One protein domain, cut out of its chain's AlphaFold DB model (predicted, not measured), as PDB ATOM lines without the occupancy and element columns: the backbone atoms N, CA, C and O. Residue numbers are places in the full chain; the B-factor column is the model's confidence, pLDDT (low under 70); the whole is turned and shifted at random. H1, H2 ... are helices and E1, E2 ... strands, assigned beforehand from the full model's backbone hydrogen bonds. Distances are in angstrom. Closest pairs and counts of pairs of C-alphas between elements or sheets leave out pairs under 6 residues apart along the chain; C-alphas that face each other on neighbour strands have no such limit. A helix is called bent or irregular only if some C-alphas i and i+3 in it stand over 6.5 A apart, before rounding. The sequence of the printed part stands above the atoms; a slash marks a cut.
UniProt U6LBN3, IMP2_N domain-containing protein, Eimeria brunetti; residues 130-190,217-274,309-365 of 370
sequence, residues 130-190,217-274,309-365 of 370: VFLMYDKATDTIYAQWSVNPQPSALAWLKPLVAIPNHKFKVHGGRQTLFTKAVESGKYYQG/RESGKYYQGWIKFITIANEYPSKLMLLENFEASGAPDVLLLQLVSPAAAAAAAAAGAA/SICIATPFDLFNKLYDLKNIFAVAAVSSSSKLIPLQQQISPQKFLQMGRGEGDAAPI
ATOM      1  N   VAL A 130     -26.291  35.360 244.214       98.00
ATOM      2  CA  VAL A 130     -26.113  36.604 243.454       98.00
ATOM      3  C   VAL A 130     -24.739  37.172 243.744       98.00
ATOM      4  O   VAL A 130     -24.397  37.422 244.897       98.00
ATOM      5  N   PHE A 131     -23.958  37.398 242.701       98.00
ATOM      6  CA  PHE A 131     -22.617  37.954 242.797       98.00
ATOM      7  C   PHE A 131     -22.629  39.403 242.334       98.00
ATOM      8  O   PHE A 131     -23.177  39.714 241.277       98.00
ATOM      9  N   LEU A 132     -22.029  40.294 243.114       97.69
ATOM     10  CA  LEU A 132     -21.813  41.672 242.704       97.69
ATOM     11  C   LEU A 132     -20.512  41.763 241.924       97.69
ATOM     12  O   LEU A 132     -19.459  41.379 242.426       97.69
ATOM     13  N   MET A 133     -20.586  42.291 240.714       97.25
ATOM     14  CA  MET A 133     -19.466  42.372 239.791       97.25
ATOM     15  C   MET A 133     -19.230  43.827 239.406       97.25
ATOM     16  O   MET A 133     -20.182  44.592 239.222       97.25
ATOM     17  N   TYR A 134     -17.961  44.183 239.243       95.81
ATOM     18  CA  TYR A 134     -17.546  45.476 238.722       95.81
ATOM     19  C   TYR A 134     -16.719  45.273 237.458       95.81
ATOM     20  O   TYR A 134     -15.769  44.492 237.445       95.81
ATOM     21  N   ASP A 135     -17.106  45.957 236.388       95.06
ATOM     22  CA  ASP A 135     -16.354  46.000 235.144       95.06
ATOM     23  C   ASP A 135     -15.705  47.375 234.996       95.06
ATOM     24  O   ASP A 135     -16.368  48.370 234.694       95.06
ATOM     25  N   LYS A 136     -14.387  47.402 235.194       91.81
ATOM     26  CA  LYS A 136     -13.548  48.597 235.093       91.81
ATOM     27  C   LYS A 136     -13.537  49.201 233.687       91.81
ATOM     28  O   LYS A 136     -13.410  50.415 233.562       91.81
ATOM     29  N   ALA A 137     -13.662  48.389 232.633       90.56
ATOM     30  CA  ALA A 137     -13.592  48.886 231.257       90.56
ATOM     31  C   ALA A 137     -14.798  49.768 230.918       90.56
ATOM     32  O   ALA A 137     -14.681  50.748 230.185       90.56
ATOM     33  N   THR A 138     -15.957  49.422 231.471       89.56
ATOM     34  CA  THR A 138     -17.221  50.117 231.224       89.56
ATOM     35  C   THR A 138     -17.671  50.984 232.408       89.56
ATOM     36  O   THR A 138     -18.658  51.716 232.295       89.56
ATOM     37  N   ASP A 139     -16.939  50.914 233.527       88.06
ATOM     38  CA  ASP A 139     -17.286  51.482 234.833       88.06
ATOM     39  C   ASP A 139     -18.744  51.133 235.198       88.06
ATOM     40  O   ASP A 139     -19.613  51.989 235.418       88.06
ATOM     41  N   THR A 140     -19.043  49.828 235.129       92.06
ATOM     42  CA  THR A 140     -20.380  49.276 235.380       92.06
ATOM     43  C   THR A 140     -20.389  48.335 236.561       92.06
ATOM     44  O   THR A 140     -19.492  47.517 236.752       92.06
ATOM     45  N   ILE A 141     -21.461  48.432 237.338       94.62
ATOM     46  CA  ILE A 141     -21.743  47.537 238.450       94.62
ATOM     47  C   ILE A 141     -23.003  46.748 238.115       94.62
ATOM     48  O   ILE A 141     -24.041  47.300 237.724       94.62
ATOM     49  N   TYR A 142     -22.901  45.430 238.209       96.69
ATOM     50  CA  TYR A 142     -23.981  44.523 237.856       96.69
ATOM     51  C   TYR A 142     -24.061  43.362 238.837       96.69
ATOM     52  O   TYR A 142     -23.065  42.931 239.414       96.69
ATOM     53  N   ALA A 143     -25.275  42.862 239.023       97.56
ATOM     54  CA  ALA A 143     -25.544  41.633 239.738       97.56
ATOM     55  C   ALA A 143     -25.529  40.469 238.742       97.56
ATOM     56  O   ALA A 143     -26.101  40.566 237.656       97.56
ATOM     57  N   GLN A 144     -24.883  39.373 239.108       97.81
ATOM     58  CA  GLN A 144     -24.819  38.151 238.324       97.81
ATOM     59  C   GLN A 144     -25.419  37.006 239.138       97.81
ATOM     60  O   GLN A 144     -24.824  36.538 240.108       97.81
ATOM     61  N   TRP A 145     -26.596  36.540 238.735       97.81
ATOM     62  CA  TRP A 145     -27.187  35.298 239.220       97.81
ATOM     63  C   TRP A 145     -26.368  34.135 238.654       97.81
ATOM     64  O   TRP A 145     -26.228  34.008 237.434       97.81
ATOM     65  N   SER A 146     -25.780  33.309 239.518       97.56
ATOM     66  CA  SER A 146     -24.979  32.164 239.080       97.56
ATOM     67  C   SER A 146     -25.050  31.003 240.062       97.56
ATOM     68  O   SER A 146     -25.116  31.194 241.274       97.56
ATOM     69  N   VAL A 147     -25.005  29.791 239.511       96.88
ATOM     70  CA  VAL A 147     -24.844  28.543 240.272       96.88
ATOM     71  C   VAL A 147     -23.371  28.320 240.630       96.88
ATOM     72  O   VAL A 147     -23.062  27.683 241.632       96.88
ATOM     73  N   ASN A 148     -22.461  28.880 239.828       96.69
ATOM     74  CA  ASN A 148     -21.023  28.729 240.000       96.69
ATOM     75  C   ASN A 148     -20.414  29.981 240.645       96.69
ATOM     76  O   ASN A 148     -20.820  31.100 240.308       96.69
ATOM     77  N   PRO A 149     -19.401  29.814 241.512       96.12
ATOM     78  CA  PRO A 149     -18.720  30.936 242.135       96.12
ATOM     79  C   PRO A 149     -18.044  31.825 241.088       96.12
ATOM     80  O   PRO A 149     -17.436  31.336 240.134       96.12
ATOM     81  N   GLN A 150     -18.144  33.139 241.281       96.50
ATOM     82  CA  GLN A 150     -17.536  34.136 240.402       96.50
ATOM     83  C   GLN A 150     -16.250  34.680 241.046       96.50
ATOM     84  O   GLN A 150     -16.330  35.342 242.082       96.50
ATOM     85  N   PRO A 151     -15.060  34.429 240.466       94.62
ATOM     86  CA  PRO A 151     -13.785  34.758 241.108       94.62
ATOM     87  C   PRO A 151     -13.509  36.261 241.176       94.62
ATOM     88  O   PRO A 151     -12.759  36.689 242.039       94.62
ATOM     89  N   SER A 152     -14.117  37.062 240.299       95.69
ATOM     90  CA  SER A 152     -13.971  38.522 240.280       95.69
ATOM     91  C   SER A 152     -15.121  39.255 240.985       95.69
ATOM     92  O   SER A 152     -15.304  40.453 240.775       95.69
ATOM     93  N   ALA A 153     -15.939  38.545 241.769       96.94
ATOM     94  CA  ALA A 153     -17.044  39.152 242.499       96.94
ATOM     95  C   ALA A 153     -16.549  39.944 243.714       96.94
ATOM     96  O   ALA A 153     -15.667  39.488 244.436       96.94
ATOM     97  N   LEU A 154     -17.158  41.100 243.962       96.12
ATOM     98  CA  LEU A 154     -16.899  41.969 245.116       96.12
ATOM     99  C   LEU A 154     -17.677  41.539 246.360       96.12
ATOM    100  O   LEU A 154     -17.219  41.695 247.490       96.12
ATOM    101  N   ALA A 155     -18.878  41.012 246.152       97.25
ATOM    102  CA  ALA A 155     -19.746  40.531 247.210       97.25
ATOM    103  C   ALA A 155     -20.625  39.393 246.699       97.25
ATOM    104  O   ALA A 155     -20.861  39.252 245.497       97.25
ATOM    105  N   TRP A 156     -21.131  38.596 247.630       97.81
ATOM    106  CA  TRP A 156     -22.014  37.474 247.362       97.81
ATOM    107  C   TRP A 156     -23.228  37.526 248.288       97.81
ATOM    108  O   TRP A 156     -23.095  37.664 249.504       97.81
ATOM    109  N   LEU A 157     -24.419  37.404 247.707       97.69
ATOM    110  CA  LEU A 157     -25.658  37.160 248.429       97.69
ATOM    111  C   LEU A 157     -25.978  35.672 248.357       97.69
ATOM    112  O   LEU A 157     -26.281  35.140 247.284       97.69
ATOM    113  N   LYS A 158     -25.939  35.022 249.519       97.31
ATOM    114  CA  LYS A 158     -26.371  33.642 249.700       97.31
ATOM    115  C   LYS A 158     -27.878  33.627 249.982       97.31
ATOM    116  O   LYS A 158     -28.272  33.979 251.101       97.31
ATOM    117  N   PRO A 159     -28.718  33.226 249.017       96.12
ATOM    118  CA  PRO A 159     -30.157  33.135 249.220       96.12
ATOM    119  C   PRO A 159     -30.479  32.083 250.289       96.12
ATOM    120  O   PRO A 159     -29.838  31.036 250.380       96.12
ATOM    121  N   LEU A 160     -31.480  32.364 251.119       95.12
ATOM    122  CA  LEU A 160     -32.026  31.417 252.098       95.12
ATOM    123  C   LEU A 160     -33.243  30.662 251.555       95.12
ATOM    124  O   LEU A 160     -33.668  29.675 252.147       95.12
ATOM    125  N   VAL A 161     -33.801  31.137 250.443       95.00
ATOM    126  CA  VAL A 161     -34.936  30.547 249.732       95.00
ATOM    127  C   VAL A 161     -34.506  30.159 248.323       95.00
ATOM    128  O   VAL A 161     -33.605  30.776 247.761       95.00
ATOM    129  N   ALA A 162     -35.146  29.144 247.743       95.06
ATOM    130  CA  ALA A 162     -34.844  28.724 246.379       95.06
ATOM    131  C   ALA A 162     -35.075  29.881 245.393       95.06
ATOM    132  O   ALA A 162     -36.152  30.483 245.368       95.06
ATOM    133  N   ILE A 163     -34.065  30.186 244.576       94.88
ATOM    134  CA  ILE A 163     -34.171  31.220 243.550       94.88
ATOM    135  C   ILE A 163     -34.923  30.633 242.348       94.88
ATOM    136  O   ILE A 163     -34.594  29.540 241.882       94.88
ATOM    137  N   PRO A 164     -35.910  31.343 241.780       95.75
ATOM    138  CA  PRO A 164     -36.561  30.902 240.556       95.75
ATOM    139  C   PRO A 164     -35.566  30.700 239.402       95.75
ATOM    140  O   PRO A 164     -34.865  31.630 239.002       95.75
ATOM    141  N   ASN A 165     -35.584  29.517 238.779       95.88
ATOM    142  CA  ASN A 165     -34.670  29.132 237.689       95.88
ATOM    143  C   ASN A 165     -34.599  30.133 236.520       95.88
ATOM    144  O   ASN A 165     -33.589  30.209 235.821       95.88
ATOM    145  N   HIS A 166     -35.668  30.897 236.274       95.81
ATOM    146  CA  HIS A 166     -35.684  31.889 235.201       95.81
ATOM    147  C   HIS A 166     -34.693  33.038 235.449       95.81
ATOM    148  O   HIS A 166     -34.167  33.580 234.480       95.81
ATOM    149  N   LYS A 167     -34.373  33.378 236.707       95.62
ATOM    150  CA  LYS A 167     -33.423  34.453 237.042       95.62
ATOM    151  C   LYS A 167     -32.013  34.159 236.544       95.62
ATOM    152  O   LYS A 167     -31.347  35.074 236.086       95.62
ATOM    153  N   PHE A 168     -31.602  32.892 236.534       95.62
ATOM    154  CA  PHE A 168     -30.309  32.469 235.983       95.62
ATOM    155  C   PHE A 168     -30.266  32.482 234.450       95.62
ATOM    156  O   PHE A 168     -29.193  32.551 233.860       95.62
ATOM    157  N   LYS A 169     -31.425  32.384 233.785       95.50
ATOM    158  CA  LYS A 169     -31.514  32.285 232.319       95.50
ATOM    159  C   LYS A 169     -31.709  33.642 231.654       95.50
ATOM    160  O   LYS A 169     -31.106  33.912 230.617       95.50
ATOM    161  N   VAL A 170     -32.554  34.492 232.234       93.81
ATOM    162  CA  VAL A 170     -32.852  35.823 231.697       93.81
ATOM    163  C   VAL A 170     -31.567  36.651 231.688       93.81
ATOM    164  O   VAL A 170     -30.922  36.808 232.720       93.81
ATOM    165  N   HIS A 171     -31.163  37.116 230.501       90.94
ATOM    166  CA  HIS A 171     -29.887  37.808 230.258       90.94
ATOM    167  C   HIS A 171     -28.646  37.040 230.754       90.94
ATOM    168  O   HIS A 171     -27.654  37.645 231.157       90.94
ATOM    169  N   GLY A 172     -28.708  35.702 230.765       94.56
ATOM    170  CA  GLY A 172     -27.643  34.860 231.312       94.56
ATOM    171  C   GLY A 172     -27.394  35.103 232.801       94.56
ATOM    172  O   GLY A 172     -26.262  34.973 233.249       94.56
ATOM    173  N   GLY A 173     -28.412  35.549 233.545       94.19
ATOM    174  CA  GLY A 173     -28.299  35.910 234.954       94.19
ATOM    175  C   GLY A 173     -27.700  37.290 235.201       94.19
ATOM    176  O   GLY A 173     -27.547  37.678 236.356       94.19
ATOM    177  N   ARG A 174     -27.367  38.057 234.160       96.69
ATOM    178  CA  ARG A 174     -26.795  39.393 234.318       96.69
ATOM    179  C   ARG A 174     -27.894  40.439 234.482       96.69
ATOM    180  O   ARG A 174     -28.727  40.629 233.600       96.69
ATOM    181  N   GLN A 175     -27.848  41.176 235.582       95.94
ATOM    182  CA  GLN A 175     -28.705  42.319 235.864       95.94
ATOM    183  C   GLN A 175     -27.837  43.557 236.088       95.94
ATOM    184  O   GLN A 175     -27.200  43.717 237.128       95.94
ATOM    185  N   THR A 176     -27.810  44.455 235.106       95.06
ATOM    186  CA  THR A 176     -27.091  45.727 235.221       95.06
ATOM    187  C   THR A 176     -27.757  46.608 236.274       95.06
ATOM    188  O   THR A 176     -28.918  46.984 236.126       95.06
ATOM    189  N   LEU A 177     -27.029  46.939 237.341       91.94
ATOM    190  CA  LEU A 177     -27.539  47.790 238.420       91.94
ATOM    191  C   LEU A 177     -27.302  49.265 238.099       91.94
ATOM    192  O   LEU A 177     -28.163  50.114 238.369       91.94
ATOM    193  N   PHE A 178     -26.137  49.547 237.508       87.38
ATOM    194  CA  PHE A 178     -25.744  50.873 237.065       87.38
ATOM    195  C   PHE A 178     -24.668  50.826 235.960       87.38
ATOM    196  O   PHE A 178     -23.850  49.905 235.892       87.38
ATOM    197  N   THR A 179     -24.665  51.826 235.072       83.62
ATOM    198  CA  THR A 179     -23.661  51.986 234.013       83.62
ATOM    199  C   THR A 179     -23.257  53.443 233.848       83.62
ATOM    200  O   THR A 179     -24.084  54.270 233.464       83.62
ATOM    201  N   LYS A 180     -21.977  53.763 234.082       72.50
ATOM    202  CA  LYS A 180     -21.483  55.141 233.965       72.50
ATOM    203  C   LYS A 180     -21.474  55.650 232.527       72.50
ATOM    204  O   LYS A 180     -21.925  56.767 232.280       72.50
ATOM    205  N   ALA A 181     -21.024  54.817 231.585       48.88
ATOM    206  CA  ALA A 181     -20.781  55.209 230.195       48.88
ATOM    207  C   ALA A 181     -22.030  55.701 229.436       48.88
ATOM    208  O   ALA A 181     -21.918  56.505 228.514       48.88
ATOM    209  N   VAL A 182     -23.230  55.253 229.819       51.81
ATOM    210  CA  VAL A 182     -24.466  55.589 229.087       51.81
ATOM    211  C   VAL A 182     -25.064  56.924 229.538       51.81
ATOM    212  O   VAL A 182     -25.706  57.609 228.741       51.81
ATOM    213  N   GLU A 183     -24.851  57.332 230.790       52.56
ATOM    214  CA  GLU A 183     -25.481  58.544 231.328       52.56
ATOM    215  C   GLU A 183     -24.599  59.785 231.228       52.56
ATOM    216  O   GLU A 183     -25.133  60.863 230.975       52.56
ATOM    217  N   SER A 184     -23.273  59.665 231.366       49.12
ATOM    218  CA  SER A 184     -22.382  60.814 231.151       49.12
ATOM    219  C   SER A 184     -22.439  61.268 229.692       49.12
ATOM    220  O   SER A 184     -22.651  62.448 229.442       49.12
ATOM    221  N   GLY A 185     -22.386  60.336 228.733       50.06
ATOM    222  CA  GLY A 185     -22.505  60.640 227.306       50.06
ATOM    223  C   GLY A 185     -23.793  61.392 226.965       50.06
ATOM    224  O   GLY A 185     -23.725  62.454 226.362       50.06
ATOM    225  N   LYS A 186     -24.961  60.920 227.424       54.72
ATOM    226  CA  LYS A 186     -26.249  61.596 227.167       54.72
ATOM    227  C   LYS A 186     -26.390  62.928 227.902       54.72
ATOM    228  O   LYS A 186     -26.962  63.867 227.356       54.72
ATOM    229  N   TYR A 187     -25.875  63.026 229.127       46.97
ATOM    230  CA  TYR A 187     -25.911  64.269 229.894       46.97
ATOM    231  C   TYR A 187     -25.004  65.335 229.266       46.97
ATOM    232  O   TYR A 187     -25.458  66.450 229.025       46.97
ATOM    233  N   TYR A 188     -23.760  64.990 228.921       50.72
ATOM    234  CA  TYR A 188     -22.846  65.899 228.231       50.72
ATOM    235  C   TYR A 188     -23.296  66.191 226.804       50.72
ATOM    236  O   TYR A 188     -23.168  67.328 226.385       50.72
ATOM    237  N   GLN A 189     -23.896  65.244 226.083       55.50
ATOM    238  CA  GLN A 189     -24.484  65.501 224.767       55.50
ATOM    239  C   GLN A 189     -25.649  66.496 224.863       55.50
ATOM    240  O   GLN A 189     -25.692  67.442 224.087       55.50
ATOM    241  N   GLY A 190     -26.510  66.389 225.882       55.62
ATOM    242  CA  GLY A 190     -27.547  67.389 226.154       55.62
ATOM    243  C   GLY A 190     -26.990  68.762 226.560       55.62
ATOM    244  O   GLY A 190     -27.547  69.789 226.178       55.62
ATOM    245  N   ARG A 217     -19.007  63.818 242.811       53.12
ATOM    246  CA  ARG A 217     -20.399  63.633 242.394       53.12
ATOM    247  C   ARG A 217     -20.644  62.379 241.545       53.12
ATOM    248  O   ARG A 217     -21.751  61.850 241.571       53.12
ATOM    249  N   GLU A 218     -19.649  61.881 240.812       63.62
ATOM    250  CA  GLU A 218     -19.807  60.666 239.997       63.62
ATOM    251  C   GLU A 218     -19.750  59.380 240.830       63.62
ATOM    252  O   GLU A 218     -20.361  58.379 240.451       63.62
ATOM    253  N   SER A 219     -19.090  59.419 241.994       67.69
ATOM    254  CA  SER A 219     -18.991  58.272 242.907       67.69
ATOM    255  C   SER A 219     -20.348  57.851 243.491       67.69
ATOM    256  O   SER A 219     -20.572  56.666 243.736       67.69
ATOM    257  N   GLY A 220     -21.301  58.787 243.593       80.56
ATOM    258  CA  GLY A 220     -22.655  58.544 244.105       80.56
ATOM    259  C   GLY A 220     -23.366  57.361 243.440       80.56
ATOM    260  O   GLY A 220     -24.034  56.572 244.102       80.56
ATOM    261  N   LYS A 221     -23.181  57.183 242.128       86.94
ATOM    262  CA  LYS A 221     -23.886  56.142 241.366       86.94
ATOM    263  C   LYS A 221     -23.317  54.738 241.590       86.94
ATOM    264  O   LYS A 221     -24.056  53.756 241.526       86.94
ATOM    265  N   TYR A 222     -22.025  54.635 241.897       90.38
ATOM    266  CA  TYR A 222     -21.411  53.371 242.303       90.38
ATOM    267  C   TYR A 222     -21.991  52.895 243.643       90.38
ATOM    268  O   TYR A 222     -22.416  51.744 243.754       90.38
ATOM    269  N   TYR A 223     -22.129  53.800 244.619       92.81
ATOM    270  CA  TYR A 223     -22.773  53.499 245.902       92.81
ATOM    271  C   TYR A 223     -24.250  53.116 245.739       92.81
ATOM    272  O   TYR A 223     -24.710  52.168 246.372       92.81
ATOM    273  N   GLN A 224     -24.974  53.752 244.810       93.56
ATOM    274  CA  GLN A 224     -26.334  53.326 244.451       93.56
ATOM    275  C   GLN A 224     -26.382  51.890 243.915       93.56
ATOM    276  O   GLN A 224     -27.311  51.144 244.220       93.56
ATOM    277  N   GLY A 225     -25.386  51.473 243.129       93.69
ATOM    278  CA  GLY A 225     -25.260  50.088 242.674       93.69
ATOM    279  C   GLY A 225     -25.123  49.101 243.836       93.69
ATOM    280  O   GLY A 225     -25.814  48.085 243.855       93.69
ATOM    281  N   TRP A 226     -24.308  49.434 244.841       95.94
ATOM    282  CA  TRP A 226     -24.181  48.649 246.074       95.94
ATOM    283  C   TRP A 226     -25.500  48.536 246.837       95.94
ATOM    284  O   TRP A 226     -25.907  47.436 247.214       95.94
ATOM    285  N   ILE A 227     -26.209  49.647 247.020       96.56
ATOM    286  CA  ILE A 227     -27.503  49.646 247.706       96.56
ATOM    287  C   ILE A 227     -28.551  48.844 246.925       96.56
ATOM    288  O   ILE A 227     -29.258  48.019 247.510       96.56
ATOM    289  N   LYS A 228     -28.619  48.994 245.597       96.38
ATOM    290  CA  LYS A 228     -29.490  48.172 244.740       96.38
ATOM    291  C   LYS A 228     -29.163  46.685 244.842       96.38
ATOM    292  O   LYS A 228     -30.076  45.874 244.898       96.38
ATOM    293  N   PHE A 229     -27.882  46.325 244.893       96.75
ATOM    294  CA  PHE A 229     -27.467  44.939 245.090       96.75
ATOM    295  C   PHE A 229     -27.958  44.393 246.431       96.75
ATOM    296  O   PHE A 229     -28.625  43.364 246.465       96.75
ATOM    297  N   ILE A 230     -27.696  45.096 247.535       96.44
ATOM    298  CA  ILE A 230     -28.068  44.633 248.882       96.44
ATOM    299  C   ILE A 230     -29.592  44.558 249.038       96.44
ATOM    300  O   ILE A 230     -30.103  43.635 249.667       96.44
ATOM    301  N   THR A 231     -30.340  45.472 248.418       96.44
ATOM    302  CA  THR A 231     -31.811  45.464 248.453       96.44
ATOM    303  C   THR A 231     -32.450  44.310 247.677       96.44
ATOM    304  O   THR A 231     -33.611  44.008 247.945       96.44
ATOM    305  N   ILE A 232     -31.708  43.568 246.839       95.19
ATOM    306  CA  ILE A 232     -32.167  42.263 246.312       95.19
ATOM    307  C   ILE A 232     -32.529  41.318 247.470       95.19
ATOM    308  O   ILE A 232     -33.448  40.507 247.344       95.19
ATOM    309  N   ALA A 233     -31.883  41.463 248.633       94.19
ATOM    310  CA  ALA A 233     -32.203  40.684 249.824       94.19
ATOM    311  C   ALA A 233     -33.622  40.933 250.376       94.19
ATOM    312  O   ALA A 233     -34.141  40.091 251.109       94.19
ATOM    313  N   ASN A 234     -34.258  42.060 250.028       92.94
ATOM    314  CA  ASN A 234     -35.659  42.324 250.371       92.94
ATOM    315  C   ASN A 234     -36.612  41.434 249.558       92.94
ATOM    316  O   ASN A 234     -37.660  41.038 250.065       92.94
ATOM    317  N   GLU A 235     -36.255  41.118 248.308       92.94
ATOM    318  CA  GLU A 235     -37.020  40.201 247.455       92.94
ATOM    319  C   GLU A 235     -36.729  38.738 247.811       92.94
ATOM    320  O   GLU A 235     -37.646  37.924 247.907       92.94
ATOM    321  N   TYR A 236     -35.453  38.418 248.037       94.38
ATOM    322  CA  TYR A 236     -34.983  37.074 248.362       94.38
ATOM    323  C   TYR A 236     -34.211  37.128 249.675       94.38
ATOM    324  O   TYR A 236     -33.044  37.525 249.654       94.38
ATOM    325  N   PRO A 237     -34.803  36.714 250.811       94.81
ATOM    326  CA  PRO A 237     -34.107  36.698 252.092       94.81
ATOM    327  C   PRO A 237     -32.737  36.033 251.943       94.81
ATOM    328  O   PRO A 237     -32.648  34.863 251.576       94.81
ATOM    329  N   SER A 238     -31.674  36.800 252.173       95.88
ATOM    330  CA  SER A 238     -30.301  36.402 251.858       95.88
ATOM    331  C   SER A 238     -29.351  36.790 252.980       95.88
ATOM    332  O   SER A 238     -29.622  37.702 253.763       95.88
ATOM    333  N   LYS A 239     -28.212  36.108 253.031       96.44
ATOM    334  CA  LYS A 239     -27.049  36.538 253.807       96.44
ATOM    335  C   LYS A 239     -26.026  37.187 252.880       96.44
ATOM    336  O   LYS A 239     -25.887  36.754 251.740       96.44
ATOM    337  N   LEU A 240     -25.316  38.198 253.363       96.81
ATOM    338  CA  LEU A 240     -24.311  38.936 252.597       96.81
ATOM    339  C   LEU A 240     -22.905  38.499 253.002       96.81
ATOM    340  O   LEU A 240     -22.623  38.371 254.185       96.81
ATOM    341  N   MET A 241     -22.015  38.313 252.039       96.50
ATOM    342  CA  MET A 241     -20.586  38.123 252.267       96.50
ATOM    343  C   MET A 241     -19.807  39.107 251.401       96.50
ATOM    344  O   MET A 241     -20.052  39.195 250.197       96.50
ATOM    345  N   LEU A 242     -18.872  39.837 252.006       95.44
ATOM    346  CA  LEU A 242     -17.923  40.675 251.271       95.44
ATOM    347  C   LEU A 242     -16.710  39.838 250.878       95.44
ATOM    348  O   LEU A 242     -16.223  39.053 251.688       95.44
ATOM    349  N   LEU A 243     -16.234  39.993 249.647       95.06
ATOM    350  CA  LEU A 243     -15.128  39.212 249.097       95.06
ATOM    351  C   LEU A 243     -13.876  40.085 248.961       95.06
ATOM    352  O   LEU A 243     -13.963  41.283 248.696       95.06
ATOM    353  N   GLU A 244     -12.699  39.482 249.110       92.75
ATOM    354  CA  GLU A 244     -11.396  40.167 249.046       92.75
ATOM    355  C   GLU A 244     -10.934  40.418 247.596       92.75
ATOM    356  O   GLU A 244      -9.844  40.026 247.201       92.75
ATOM    357  N   ASN A 245     -11.772  41.054 246.772       92.50
ATOM    358  CA  ASN A 245     -11.503  41.252 245.336       92.50
ATOM    359  C   ASN A 245     -11.503  42.722 244.888       92.50
ATOM    360  O   ASN A 245     -11.403  43.010 243.691       92.50
ATOM    361  N   PHE A 246     -11.615  43.662 245.824       88.62
ATOM    362  CA  PHE A 246     -11.691  45.096 245.524       88.62
ATOM    363  C   PHE A 246     -10.444  45.599 244.785       88.62
ATOM    364  O   PHE A 246     -10.560  46.203 243.720       88.62
ATOM    365  N   GLU A 247      -9.255  45.246 245.278       89.62
ATOM    366  CA  GLU A 247      -7.988  45.657 244.662       89.62
ATOM    367  C   GLU A 247      -7.795  45.026 243.274       89.62
ATOM    368  O   GLU A 247      -7.479  45.717 242.307       89.62
ATOM    369  N   ALA A 248      -8.074  43.723 243.142       92.50
ATOM    370  CA  ALA A 248      -7.906  42.985 241.887       92.50
ATOM    371  C   ALA A 248      -8.858  43.458 240.772       92.50
ATOM    372  O   ALA A 248      -8.491  43.476 239.598       92.50
ATOM    373  N   SER A 249     -10.080  43.853 241.132       90.38
ATOM    374  CA  SER A 249     -11.070  44.386 240.186       90.38
ATOM    375  C   SER A 249     -10.852  45.867 239.852       90.38
ATOM    376  O   SER A 249     -11.411  46.366 238.873       90.38
ATOM    377  N   GLY A 250     -10.034  46.578 240.638       90.62
ATOM    378  CA  GLY A 250      -9.856  48.024 240.526       90.62
ATOM    379  C   GLY A 250     -11.133  48.804 240.837       90.62
ATOM    380  O   GLY A 250     -11.326  49.886 240.283       90.62
ATOM    381  N   ALA A 251     -12.021  48.231 241.652       90.19
ATOM    382  CA  ALA A 251     -13.249  48.879 242.077       90.19
ATOM    383  C   ALA A 251     -12.947  50.002 243.088       90.19
ATOM    384  O   ALA A 251     -12.006  49.869 243.870       90.19
ATOM    385  N   PRO A 252     -13.733  51.094 243.109       90.50
ATOM    386  CA  PRO A 252     -13.598  52.116 244.138       90.50
ATOM    387  C   PRO A 252     -13.810  51.541 245.543       90.50
ATOM    388  O   PRO A 252     -14.697  50.700 245.751       90.50
ATOM    389  N   ASP A 253     -13.038  52.054 246.503       89.56
ATOM    390  CA  ASP A 253     -13.208  51.726 247.914       89.56
ATOM    391  C   ASP A 253     -14.610  52.116 248.389       89.56
ATOM    392  O   ASP A 253     -15.104  53.217 248.131       89.56
ATOM    393  N   VAL A 254     -15.251  51.209 249.119       92.31
ATOM    394  CA  VAL A 254     -16.573  51.421 249.704       92.31
ATOM    395  C   VAL A 254     -16.560  50.967 251.151       92.31
ATOM    396  O   VAL A 254     -16.089  49.882 251.482       92.31
ATOM    397  N   LEU A 255     -17.109  51.806 252.017       94.50
ATOM    398  CA  LEU A 255     -17.441  51.454 253.382       94.50
ATOM    399  C   LEU A 255     -18.939  51.171 253.443       94.50
ATOM    400  O   LEU A 255     -19.774  52.060 253.262       94.50
ATOM    401  N   LEU A 256     -19.275  49.910 253.690       96.50
ATOM    402  CA  LEU A 256     -20.647  49.503 253.939       96.50
ATOM    403  C   LEU A 256     -20.932  49.596 255.435       96.50
ATOM    404  O   LEU A 256     -20.185  49.065 256.260       96.50
ATOM    405  N   LEU A 257     -22.048  50.230 255.775       97.06
ATOM    406  CA  LEU A 257     -22.529  50.386 257.140       97.06
ATOM    407  C   LEU A 257     -23.909  49.749 257.269       97.06
ATOM    408  O   LEU A 257     -24.796  49.999 256.454       97.06
ATOM    409  N   GLN A 258     -24.107  48.966 258.322       96.56
ATOM    410  CA  GLN A 258     -25.405  48.438 258.723       96.56
ATOM    411  C   GLN A 258     -25.920  49.166 259.957       96.56
ATOM    412  O   GLN A 258     -25.187  49.417 260.916       96.56
ATOM    413  N   LEU A 259     -27.213  49.459 259.947       96.62
ATOM    414  CA  LEU A 259     -27.933  49.973 261.092       96.62
ATOM    415  C   LEU A 259     -28.645  48.820 261.796       96.62
ATOM    416  O   LEU A 259     -29.596  48.246 261.263       96.62
ATOM    417  N   VAL A 260     -28.188  48.488 262.999       95.31
ATOM    418  CA  VAL A 260     -28.678  47.347 263.782       95.31
ATOM    419  C   VAL A 260     -29.220  47.805 265.132       95.31
ATOM    420  O   VAL A 260     -28.872  48.881 265.625       95.31
ATOM    421  N   SER A 261     -30.076  46.987 265.751       92.88
ATOM    422  CA  SER A 261     -30.498  47.247 267.131       92.88
ATOM    423  C   SER A 261     -29.299  47.119 268.082       92.88
ATOM    424  O   SER A 261     -28.384  46.340 267.805       92.88
ATOM    425  N   PRO A 262     -29.294  47.810 269.234       88.56
ATOM    426  CA  PRO A 262     -28.219  47.687 270.219       88.56
ATOM    427  C   PRO A 262     -27.995  46.240 270.678       88.56
ATOM    428  O   PRO A 262     -26.858  45.803 270.832       88.56
ATOM    429  N   ALA A 263     -29.075  45.465 270.819       88.00
ATOM    430  CA  ALA A 263     -29.006  44.044 271.152       88.00
ATOM    431  C   ALA A 263     -28.318  43.219 270.049       88.00
ATOM    432  O   ALA A 263     -27.461  42.387 270.342       88.00
ATOM    433  N   ALA A 264     -28.650  43.474 268.778       86.88
ATOM    434  CA  ALA A 264     -28.005  42.811 267.648       86.88
ATOM    435  C   ALA A 264     -26.529  43.223 267.509       86.88
ATOM    436  O   ALA A 264     -25.687  42.370 267.230       86.88
ATOM    437  N   ALA A 265     -26.197  44.493 267.767       85.31
ATOM    438  CA  ALA A 265     -24.818  44.979 267.787       85.31
ATOM    439  C   ALA A 265     -23.983  44.271 268.867       85.31
ATOM    440  O   ALA A 265     -22.893  43.778 268.580       85.31
ATOM    441  N   ALA A 266     -24.516  44.155 270.089       85.12
ATOM    442  CA  ALA A 266     -23.854  43.455 271.188       85.12
ATOM    443  C   ALA A 266     -23.628  41.966 270.870       85.12
ATOM    444  O   ALA A 266     -22.535  41.444 271.094       85.12
ATOM    445  N   ALA A 267     -24.625  41.296 270.284       84.00
ATOM    446  CA  ALA A 267     -24.501  39.903 269.856       84.00
ATOM    447  C   ALA A 267     -23.441  39.723 268.752       84.00
ATOM    448  O   ALA A 267     -22.632  38.796 268.813       84.00
ATOM    449  N   ALA A 268     -23.402  40.625 267.764       80.62
ATOM    450  CA  ALA A 268     -22.411  40.593 266.691       80.62
ATOM    451  C   ALA A 268     -20.981  40.834 267.208       80.62
ATOM    452  O   ALA A 268     -20.058  40.135 266.787       80.62
ATOM    453  N   ALA A 269     -20.806  41.770 268.147       82.62
ATOM    454  CA  ALA A 269     -19.523  42.041 268.792       82.62
ATOM    455  C   ALA A 269     -19.024  40.831 269.600       82.62
ATOM    456  O   ALA A 269     -17.862  40.440 269.474       82.62
ATOM    457  N   ALA A 270     -19.911  40.179 270.361       80.88
ATOM    458  CA  ALA A 270     -19.582  38.961 271.099       80.88
ATOM    459  C   ALA A 270     -19.165  37.809 270.164       80.88
ATOM    460  O   ALA A 270     -18.175  37.126 270.424       80.88
ATOM    461  N   ALA A 271     -19.871  37.630 269.041       76.44
ATOM    462  CA  ALA A 271     -19.518  36.627 268.034       76.44
ATOM    463  C   ALA A 271     -18.160  36.919 267.366       76.44
ATOM    464  O   ALA A 271     -17.384  35.997 267.121       76.44
ATOM    465  N   GLY A 272     -17.850  38.194 267.098       71.69
ATOM    466  CA  GLY A 272     -16.548  38.609 266.566       71.69
ATOM    467  C   GLY A 272     -15.391  38.315 267.525       71.69
ATOM    468  O   GLY A 272     -14.374  37.762 267.108       71.69
ATOM    469  N   ALA A 273     -15.567  38.603 268.818       76.25
ATOM    470  CA  ALA A 273     -14.562  38.311 269.841       76.25
ATOM    471  C   ALA A 273     -14.286  36.801 269.981       76.25
ATOM    472  O   ALA A 273     -13.135  36.395 270.136       76.25
ATOM    473  N   ALA A 274     -15.324  35.964 269.870       71.50
ATOM    474  CA  ALA A 274     -15.173  34.510 269.901       71.50
ATOM    475  C   ALA A 274     -14.374  33.973 268.699       71.50
ATOM    476  O   ALA A 274     -13.518  33.107 268.874       71.50
ATOM    477  N   SER A 309     -36.951  53.784 267.742       82.06
ATOM    478  CA  SER A 309     -35.973  52.712 267.901       82.06
ATOM    479  C   SER A 309     -34.557  53.267 267.768       82.06
ATOM    480  O   SER A 309     -34.079  53.546 266.666       82.06
ATOM    481  N   ILE A 310     -33.874  53.413 268.898       88.50
ATOM    482  CA  ILE A 310     -32.466  53.792 268.941       88.50
ATOM    483  C   ILE A 310     -31.637  52.648 268.352       88.50
ATOM    484  O   ILE A 310     -31.700  51.519 268.838       88.50
ATOM    485  N   CYS A 311     -30.855  52.939 267.315       94.56
ATOM    486  CA  CYS A 311     -30.033  51.964 266.604       94.56
ATOM    487  C   CYS A 311     -28.550  52.358 266.640       94.56
ATOM    488  O   CYS A 311     -28.208  53.480 267.006       94.56
ATOM    489  N   ILE A 312     -27.665  51.434 266.259       95.75
ATOM    490  CA  ILE A 312     -26.215  51.659 266.203       95.75
ATOM    491  C   ILE A 312     -25.714  51.347 264.792       95.75
ATOM    492  O   ILE A 312     -25.998  50.279 264.245       95.75
ATOM    493  N   ALA A 313     -24.957  52.278 264.209       96.56
ATOM    494  CA  ALA A 313     -24.272  52.065 262.939       96.56
ATOM    495  C   ALA A 313     -22.993  51.240 263.162       96.56
ATOM    496  O   ALA A 313     -22.119  51.626 263.944       96.56
ATOM    497  N   THR A 314     -22.891  50.106 262.471       96.00
ATOM    498  CA  THR A 314     -21.759  49.172 262.545       96.00
ATOM    499  C   THR A 314     -21.222  48.916 261.134       96.00
ATOM    500  O   THR A 314     -22.029  48.724 260.225       96.00
ATOM    501  N   PRO A 315     -19.900  48.920 260.908       95.81
ATOM    502  CA  PRO A 315     -19.339  48.609 259.597       95.81
ATOM    503  C   PRO A 315     -19.438  47.116 259.255       95.81
ATOM    504  O   PRO A 315     -19.458  46.260 260.140       95.81
ATOM    505  N   PHE A 316     -19.453  46.806 257.958       93.81
ATOM    506  CA  PHE A 316     -19.120  45.476 257.444       93.81
ATOM    507  C   PHE A 316     -17.602  45.401 257.246       93.81
ATOM    508  O   PHE A 316     -17.072  45.769 256.203       93.81
ATOM    509  N   ASP A 317     -16.904  44.995 258.293       89.31
ATOM    510  CA  ASP A 317     -15.448  45.070 258.437       89.31
ATOM    511  C   ASP A 317     -14.701  43.761 258.130       89.31
ATOM    512  O   ASP A 317     -13.482  43.765 257.973       89.31
ATOM    513  N   LEU A 318     -15.411  42.639 258.041       90.69
ATOM    514  CA  LEU A 318     -14.836  41.308 257.889       90.69
ATOM    515  C   LEU A 318     -15.169  40.747 256.510       90.69
ATOM    516  O   LEU A 318     -16.316  40.420 256.195       90.69
ATOM    517  N   PHE A 319     -14.133  40.586 255.694       91.56
ATOM    518  CA  PHE A 319     -14.241  39.841 254.451       91.56
ATOM    519  C   PHE A 319     -14.419  38.347 254.729       91.56
ATOM    520  O   PHE A 319     -14.015  37.828 255.768       91.56
ATOM    521  N   ASN A 320     -15.062  37.654 253.793       93.06
ATOM    522  CA  ASN A 320     -15.368  36.225 253.848       93.06
ATOM    523  C   ASN A 320     -16.243  35.794 255.042       93.06
ATOM    524  O   ASN A 320     -16.453  34.598 255.249       93.06
ATOM    525  N   LYS A 321     -16.812  36.755 255.782       92.81
ATOM    526  CA  LYS A 321     -17.805  36.526 256.831       92.81
ATOM    527  C   LYS A 321     -19.213  36.646 256.273       92.81
ATOM    528  O   LYS A 321     -19.517  37.532 255.474       92.81
ATOM    529  N   LEU A 322     -20.089  35.756 256.725       94.25
ATOM    530  CA  LEU A 322     -21.482  35.732 256.308       94.25
ATOM    531  C   LEU A 322     -22.354  36.552 257.277       94.25
ATOM    532  O   LEU A 322     -22.628  36.135 258.401       94.25
ATOM    533  N   TYR A 323     -22.814  37.712 256.825       94.31
ATOM    534  CA  TYR A 323     -23.668  38.634 257.564       94.31
ATOM    535  C   TYR A 323     -25.150  38.311 257.373       94.31
ATOM    536  O   TYR A 323     -25.625  38.115 256.251       94.31
ATOM    537  N   ASP A 324     -25.897  38.278 258.474       94.62
ATOM    538  CA  ASP A 324     -27.345  38.092 258.442       94.62
ATOM    539  C   ASP A 324     -28.060  39.438 258.291       94.62
ATOM    540  O   ASP A 324     -28.000  40.293 259.175       94.62
ATOM    541  N   LEU A 325     -28.758  39.615 257.169       94.75
ATOM    542  CA  LEU A 325     -29.473  40.850 256.864       94.75
ATOM    543  C   LEU A 325     -30.828  40.954 257.589       94.75
ATOM    544  O   LEU A 325     -31.419  42.031 257.614       94.75
ATOM    545  N   LYS A 326     -31.326  39.875 258.215       90.94
ATOM    546  CA  LYS A 326     -32.657  39.838 258.858       90.94
ATOM    547  C   LYS A 326     -32.827  40.819 260.018       90.94
ATOM    548  O   LYS A 326     -33.951  41.222 260.310       90.94
ATOM    549  N   ASN A 327     -31.733  41.178 260.689       89.94
ATOM    550  CA  ASN A 327     -31.741  42.031 261.882       89.94
ATOM    551  C   ASN A 327     -31.251  43.461 261.603       89.94
ATOM    552  O   ASN A 327     -30.945  44.203 262.538       89.94
ATOM    553  N   ILE A 328     -31.153  43.835 260.326       94.56
ATOM    554  CA  ILE A 328     -30.680  45.144 259.885       94.56
ATOM    555  C   ILE A 328     -31.886  46.002 259.506       94.56
ATOM    556  O   ILE A 328     -32.754  45.566 258.757       94.56
ATOM    557  N   PHE A 329     -31.929  47.235 260.006       95.06
ATOM    558  CA  PHE A 329     -32.984  48.201 259.690       95.06
ATOM    559  C   PHE A 329     -32.699  48.979 258.406       95.06
ATOM    560  O   PHE A 329     -33.604  49.277 257.628       95.06
ATOM    561  N   ALA A 330     -31.437  49.340 258.188       96.75
ATOM    562  CA  ALA A 330     -30.995  50.111 257.036       96.75
ATOM    563  C   ALA A 330     -29.531  49.815 256.722       96.75
ATOM    564  O   ALA A 330     -28.764  49.416 257.600       96.75
ATOM    565  N   VAL A 331     -29.145  50.043 255.474       97.62
ATOM    566  CA  VAL A 331     -27.763  49.929 255.011       97.62
ATOM    567  C   VAL A 331     -27.375  51.213 254.292       97.62
ATOM    568  O   VAL A 331     -28.197  51.807 253.590       97.62
ATOM    569  N   ALA A 332     -26.128  51.635 254.477       97.38
ATOM    570  CA  ALA A 332     -25.513  52.732 253.748       97.38
ATOM    571  C   ALA A 332     -24.224  52.258 253.068       97.38
ATOM    572  O   ALA A 332     -23.478  51.453 253.626       97.38
ATOM    573  N   ALA A 333     -23.975  52.774 251.872       96.12
ATOM    574  CA  ALA A 333     -22.740  52.612 251.126       96.12
ATOM    575  C   ALA A 333     -22.125  54.001 250.975       96.12
ATOM    576  O   ALA A 333     -22.712  54.880 250.341       96.12
ATOM    577  N   VAL A 334     -20.971  54.207 251.601       94.88
ATOM    578  CA  VAL A 334     -20.275  55.497 251.634       94.88
ATOM    579  C   VAL A 334     -18.810  55.318 251.247       94.88
ATOM    580  O   VAL A 334     -18.305  54.198 251.181       94.88
ATOM    581  N   SER A 335     -18.116  56.424 250.984       92.00
ATOM    582  CA  SER A 335     -16.662  56.402 250.790       92.00
ATOM    583  C   SER A 335     -15.956  55.886 252.048       92.00
ATOM    584  O   SER A 335     -16.363  56.216 253.162       92.00
ATOM    585  N   SER A 336     -14.849  55.157 251.893       89.12
ATOM    586  CA  SER A 336     -13.979  54.750 253.012       89.12
ATOM    587  C   SER A 336     -13.417  55.936 253.805       89.12
ATOM    588  O   SER A 336     -13.099  55.806 254.985       89.12
ATOM    589  N   SER A 337     -13.347  57.114 253.181       89.56
ATOM    590  CA  SER A 337     -12.923  58.368 253.808       89.56
ATOM    591  C   SER A 337     -14.033  59.098 254.578       89.56
ATOM    592  O   SER A 337     -13.777  60.178 255.119       89.56
ATOM    593  N   SER A 338     -15.262  58.574 254.574       89.12
ATOM    594  CA  SER A 338     -16.416  59.181 255.243       89.12
ATOM    595  C   SER A 338     -16.197  59.296 256.753       89.12
ATOM    596  O   SER A 338     -15.687  58.384 257.405       89.12
ATOM    597  N   LYS A 339     -16.624  60.430 257.314       93.25
ATOM    598  CA  LYS A 339     -16.681  60.673 258.768       93.25
ATOM    599  C   LYS A 339     -18.057  61.148 259.233       93.25
ATOM    600  O   LYS A 339     -18.223  61.475 260.405       93.25
ATOM    601  N   LEU A 340     -19.023  61.253 258.320       92.25
ATOM    602  CA  LEU A 340     -20.295  61.926 258.583       92.25
ATOM    603  C   LEU A 340     -21.258  61.032 259.364       92.25
ATOM    604  O   LEU A 340     -22.027  61.531 260.182       92.25
ATOM    605  N   ILE A 341     -21.179  59.712 259.173       95.31
ATOM    606  CA  ILE A 341     -21.937  58.753 259.978       95.31
ATOM    607  C   ILE A 341     -21.099  58.361 261.201       95.31
ATOM    608  O   ILE A 341     -20.072  57.695 261.048       95.31
ATOM    609  N   PRO A 342     -21.519  58.727 262.425       95.06
ATOM    610  CA  PRO A 342     -20.792  58.340 263.619       95.06
ATOM    611  C   PRO A 342     -20.945  56.835 263.857       95.06
ATOM    612  O   PRO A 342     -22.051  56.313 264.017       95.06
ATOM    613  N   LEU A 343     -19.819  56.128 263.888       94.50
ATOM    614  CA  LEU A 343     -19.783  54.702 264.197       94.50
ATOM    615  C   LEU A 343     -19.993  54.487 265.699       94.50
ATOM    616  O   LEU A 343     -19.550  55.299 266.510       94.50
ATOM    617  N   GLN A 344     -20.663  53.391 266.069       89.25
ATOM    618  CA  GLN A 344     -20.907  52.990 267.467       89.25
ATOM    619  C   GLN A 344     -21.725  53.986 268.316       89.25
ATOM    620  O   GLN A 344     -21.944  53.746 269.503       89.25
ATOM    621  N   GLN A 345     -22.226  55.074 267.726       93.81
ATOM    622  CA  GLN A 345     -23.124  56.011 268.393       93.81
ATOM    623  C   GLN A 345     -24.584  55.671 268.105       93.81
ATOM    624  O   GLN A 345     -24.936  55.110 267.065       93.81
ATOM    625  N   GLN A 346     -25.436  56.040 269.056       94.44
ATOM    626  CA  GLN A 346     -26.877  55.922 268.927       94.44
ATOM    627  C   GLN A 346     -27.393  56.877 267.848       94.44
ATOM    628  O   GLN A 346     -27.123  58.078 267.876       94.44
ATOM    629  N   ILE A 347     -28.144  56.338 266.895       95.75
ATOM    630  CA  ILE A 347     -28.659  57.078 265.750       95.75
ATOM    631  C   ILE A 347     -30.062  56.598 265.377       95.75
ATOM    632  O   ILE A 347     -30.346  55.399 265.377       95.75
ATOM    633  N   SER A 348     -30.948  57.544 265.051       95.69
ATOM    634  CA  SER A 348     -32.279  57.216 264.540       95.69
ATOM    635  C   SER A 348     -32.198  56.726 263.085       95.69
ATOM    636  O   SER A 348     -31.375  57.225 262.308       95.69
ATOM    637  N   PRO A 349     -33.065  55.788 262.659       95.38
ATOM    638  CA  PRO A 349     -33.052  55.281 261.286       95.38
ATOM    639  C   PRO A 349     -33.193  56.365 260.215       95.38
ATOM    640  O   PRO A 349     -32.492  56.325 259.204       95.38
ATOM    641  N   GLN A 350     -34.044  57.370 260.445       95.94
ATOM    642  CA  GLN A 350     -34.212  58.482 259.506       95.94
ATOM    643  C   GLN A 350     -32.926  59.302 259.352       95.94
ATOM    644  O   GLN A 350     -32.513  59.585 258.228       95.94
ATOM    645  N   LYS A 351     -32.248  59.622 260.465       96.44
ATOM    646  CA  LYS A 351     -30.983  60.364 260.437       96.44
ATOM    647  C   LYS A 351     -29.876  59.562 259.755       96.44
ATOM    648  O   LYS A 351     -29.110  60.129 258.981       96.44
ATOM    649  N   PHE A 352     -29.814  58.249 259.987       96.94
ATOM    650  CA  PHE A 352     -28.863  57.363 259.308       96.94
ATOM    651  C   PHE A 352     -29.059  57.380 257.786       96.94
ATOM    652  O   PHE A 352     -28.099  57.585 257.047       96.94
ATOM    653  N   LEU A 353     -30.304  57.242 257.318       96.62
ATOM    654  CA  LEU A 353     -30.626  57.298 255.889       96.62
ATOM    655  C   LEU A 353     -30.299  58.665 255.276       96.62
ATOM    656  O   LEU A 353     -29.758  58.726 254.175       96.62
ATOM    657  N   GLN A 354     -30.606  59.756 255.982       96.31
ATOM    658  CA  GLN A 354     -30.292  61.110 255.527       96.31
ATOM    659  C   GLN A 354     -28.780  61.316 255.375       96.31
ATOM    660  O   GLN A 354     -28.338  61.820 254.346       96.31
ATOM    661  N   MET A 355     -27.990  60.900 256.368       95.69
ATOM    662  CA  MET A 355     -26.532  61.034 256.333       95.69
ATOM    663  C   MET A 355     -25.897  60.133 255.269       95.69
ATOM    664  O   MET A 355     -25.052  60.602 254.513       95.69
ATOM    665  N   GLY A 356     -26.359  58.886 255.127       94.94
ATOM    666  CA  GLY A 356     -25.866  57.975 254.090       94.94
ATOM    667  C   GLY A 356     -26.135  58.472 252.670       94.94
ATOM    668  O   GLY A 356     -25.242  58.424 251.829       94.94
ATOM    669  N   ARG A 357     -27.313  59.054 252.411       94.62
ATOM    670  CA  ARG A 357     -27.627  59.702 251.123       94.62
ATOM    671  C   ARG A 357     -26.851  60.998 250.880       94.62
ATOM    672  O   ARG A 357     -26.722  61.414 249.734       94.62
ATOM    673  N   GLY A 358     -26.378  61.653 251.940       91.94
ATOM    674  CA  GLY A 358     -25.581  62.876 251.841       91.94
ATOM    675  C   GLY A 358     -24.176  62.641 251.281       91.94
ATOM    676  O   GLY A 358     -23.649  63.512 250.597       91.94
ATOM    677  N   GLU A 359     -23.585  61.470 251.535       89.88
ATOM    678  CA  GLU A 359     -22.222  61.133 251.087       89.88
ATOM    679  C   GLU A 359     -22.157  60.059 250.000       89.88
ATOM    680  O   GLU A 359     -21.217  60.047 249.206       89.88
ATOM    681  N   GLY A 360     -23.126  59.150 249.963       92.75
ATOM    682  CA  GLY A 360     -23.170  58.052 249.008       92.75
ATOM    683  C   GLY A 360     -24.609  57.660 248.723       92.75
ATOM    684  O   GLY A 360     -25.347  58.422 248.099       92.75
ATOM    685  N   ASP A 361     -25.014  56.475 249.172       96.00
ATOM    686  CA  ASP A 361     -26.413  56.061 249.121       96.00
ATOM    687  C   ASP A 361     -26.812  55.242 250.354       96.00
ATOM    688  O   ASP A 361     -25.977  54.627 251.022       96.00
ATOM    689  N   ALA A 362     -28.106  55.236 250.669       96.81
ATOM    690  CA  ALA A 362     -28.655  54.454 251.767       96.81
ATOM    691  C   ALA A 362     -30.112  54.055 251.523       96.81
ATOM    692  O   ALA A 362     -30.942  54.858 251.072       96.81
ATOM    693  N   ALA A 363     -30.443  52.824 251.915       97.25
ATOM    694  CA  ALA A 363     -31.792  52.286 251.831       97.25
ATOM    695  C   ALA A 363     -32.202  51.531 253.104       97.25
ATOM    696  O   ALA A 363     -31.363  50.906 253.763       97.25
ATOM    697  N   PRO A 364     -33.502  51.561 253.447       96.94
ATOM    698  CA  PRO A 364     -34.045  50.674 254.461       96.94
ATOM    699  C   PRO A 364     -34.018  49.220 253.971       96.94
ATOM    700  O   PRO A 364     -34.220  48.939 252.786       96.94
ATOM    701  N   ILE A 365     -33.816  48.294 254.902       94.50
ATOM    702  CA  ILE A 365     -33.926  46.855 254.664       94.50
ATOM    703  C   ILE A 365     -35.249  46.395 255.266       94.50
ATOM    704  O   ILE A 365     -35.513  46.572 256.453       94.50
TER     705      ILE A 365
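Overview. This is residues 130 to 190, 217 to 274 and 309 to 365 of the 370 residues of the protein "IMP2_N domain-containing protein" of Eimeria brunetti (UniProt U6LBN3). One long helix, H3, runs through the core, with a six-stranded sheet curled round one side of it and a second sheet, of four strands, packed on another side. H6 covers the second sheet's other face, H5 rises from that sheet near its edge strand E7, and residues 185 to 190 of H2 stick out. The printed part has 176 residues with six named helices and ten named strands, in the order E1 E2 E3 H1 E4 H2 H3 E5 H4 E6 H5 E7 E8 E9 H6 E10. Both sheets are antiparallel throughout, in the orders E4 E2 E1 E3 E5 E8 and E7 E6 E9 E10, and the class is mixed, helices and strands. The whole is compact, with a radius of gyration of the C-alphas of 16.3 A and spans of 45 by 40 by 28 A.

Along the chain. The larger sheet has E4, residues 174 to 179, E2, residues 140 to 146 and 18.1 A long, E1, residues 130 to 135, E3, residues 153 to 159, E5, residues 238 to 242, and E8, residues 322 to 324. E1 begins with C-alpha 130 at (-26.113, 36.604, 243.454). The smaller sheet has E7, residues 311 to 315, E6, residues 255 to 260, E9, residues 328 to 334 and 16.8 A long, and E10, residues 361 to 364, whose last C-alpha is at (-34.045, 50.674, 254.461). H3, residues 217 to 235, is the longest helix at 29.2 A and begins with C-alpha 217 at (-20.399, 63.633, 242.394). The others are H1, residues 166 to 173, H2, residues 180 to 190 and 15.7 A, H4, residues 246 to 249, H5, residues 262 to 274 and 18.5 A, and H6, residues 349 to 359 and 16.0 A. H1 is irregular, with C-alphas 168 and 171 7.8 A apart.

Arrangement. The larger sheet is strongly twisted, with C-alphas up to 6.5 A off its best plane. E1 and E2 form a hairpin, with N 133 and O 142 2.9 A apart. E3 is antiparallel to E5, with N 156 and O 241 2.8 A apart. This sheet curls round H3, which is on one face of it, two layers of helix and sheet; the closest C-alphas of H3 and E4 are those of Gly 225 and Leu 177, 5.3 A apart. H3 has a kink of 27 degrees near residue 229. H1 is at the sheet's level, with a height over the sheet of 3.0 A. H4 is on the sheet at a height of 8.5 A, only just over E1 with 3 of its C-alphas. H2 is not on this sheet, but only just, with 4 pairs of C-alphas within 10 A. The smaller sheet lies between helices on both faces, three layers: H3 and H5 on the same face, H6 on the opposite face. H3 is over E9 and E10 at a height of 7.0 A, along the strands at 8 degrees to E9 on the local plane; its closest C-alphas to E9 are those of Tyr 223 and Ala 333, 5.3 A apart. H6 runs along the strands at a height of 7.7 A, with the C-alphas of Gly 356 and Ala 332 its closest pair with E9, 5.3 A apart. H5 is over E7 and E6 and only just stands up from the sheet, at 41 degrees. E6 and E9 are antiparallel, with N 257 and O 332 2.9 A apart. H3 and H5 are apart. Every O i to N i+4 pair is within hydrogen-bond range in H5 and H6; it is 5 of 7 in H2, 10 of 15 in H3 and 1 of 4 in H1, which has 3 of 5 O i to N i+3 pairs within range, and H4 is too short for an O i to N i+4 pair.

Size, cuts and confidence. The two C-alphas farthest apart, those of Gly 190 and Ala 274, are 56.1 A apart. Residues 191 to 216 and 275 to 308 are not printed, and the gaps between C-alphas across these cuts are 18.1 A and 27.7 A. Of the links printed whole, the one from E9 to H6 is long, with 14 residues. The mean pLDDT of the printed part is 90.1, and residues 181 to 190 and 217 to 219 are under 70.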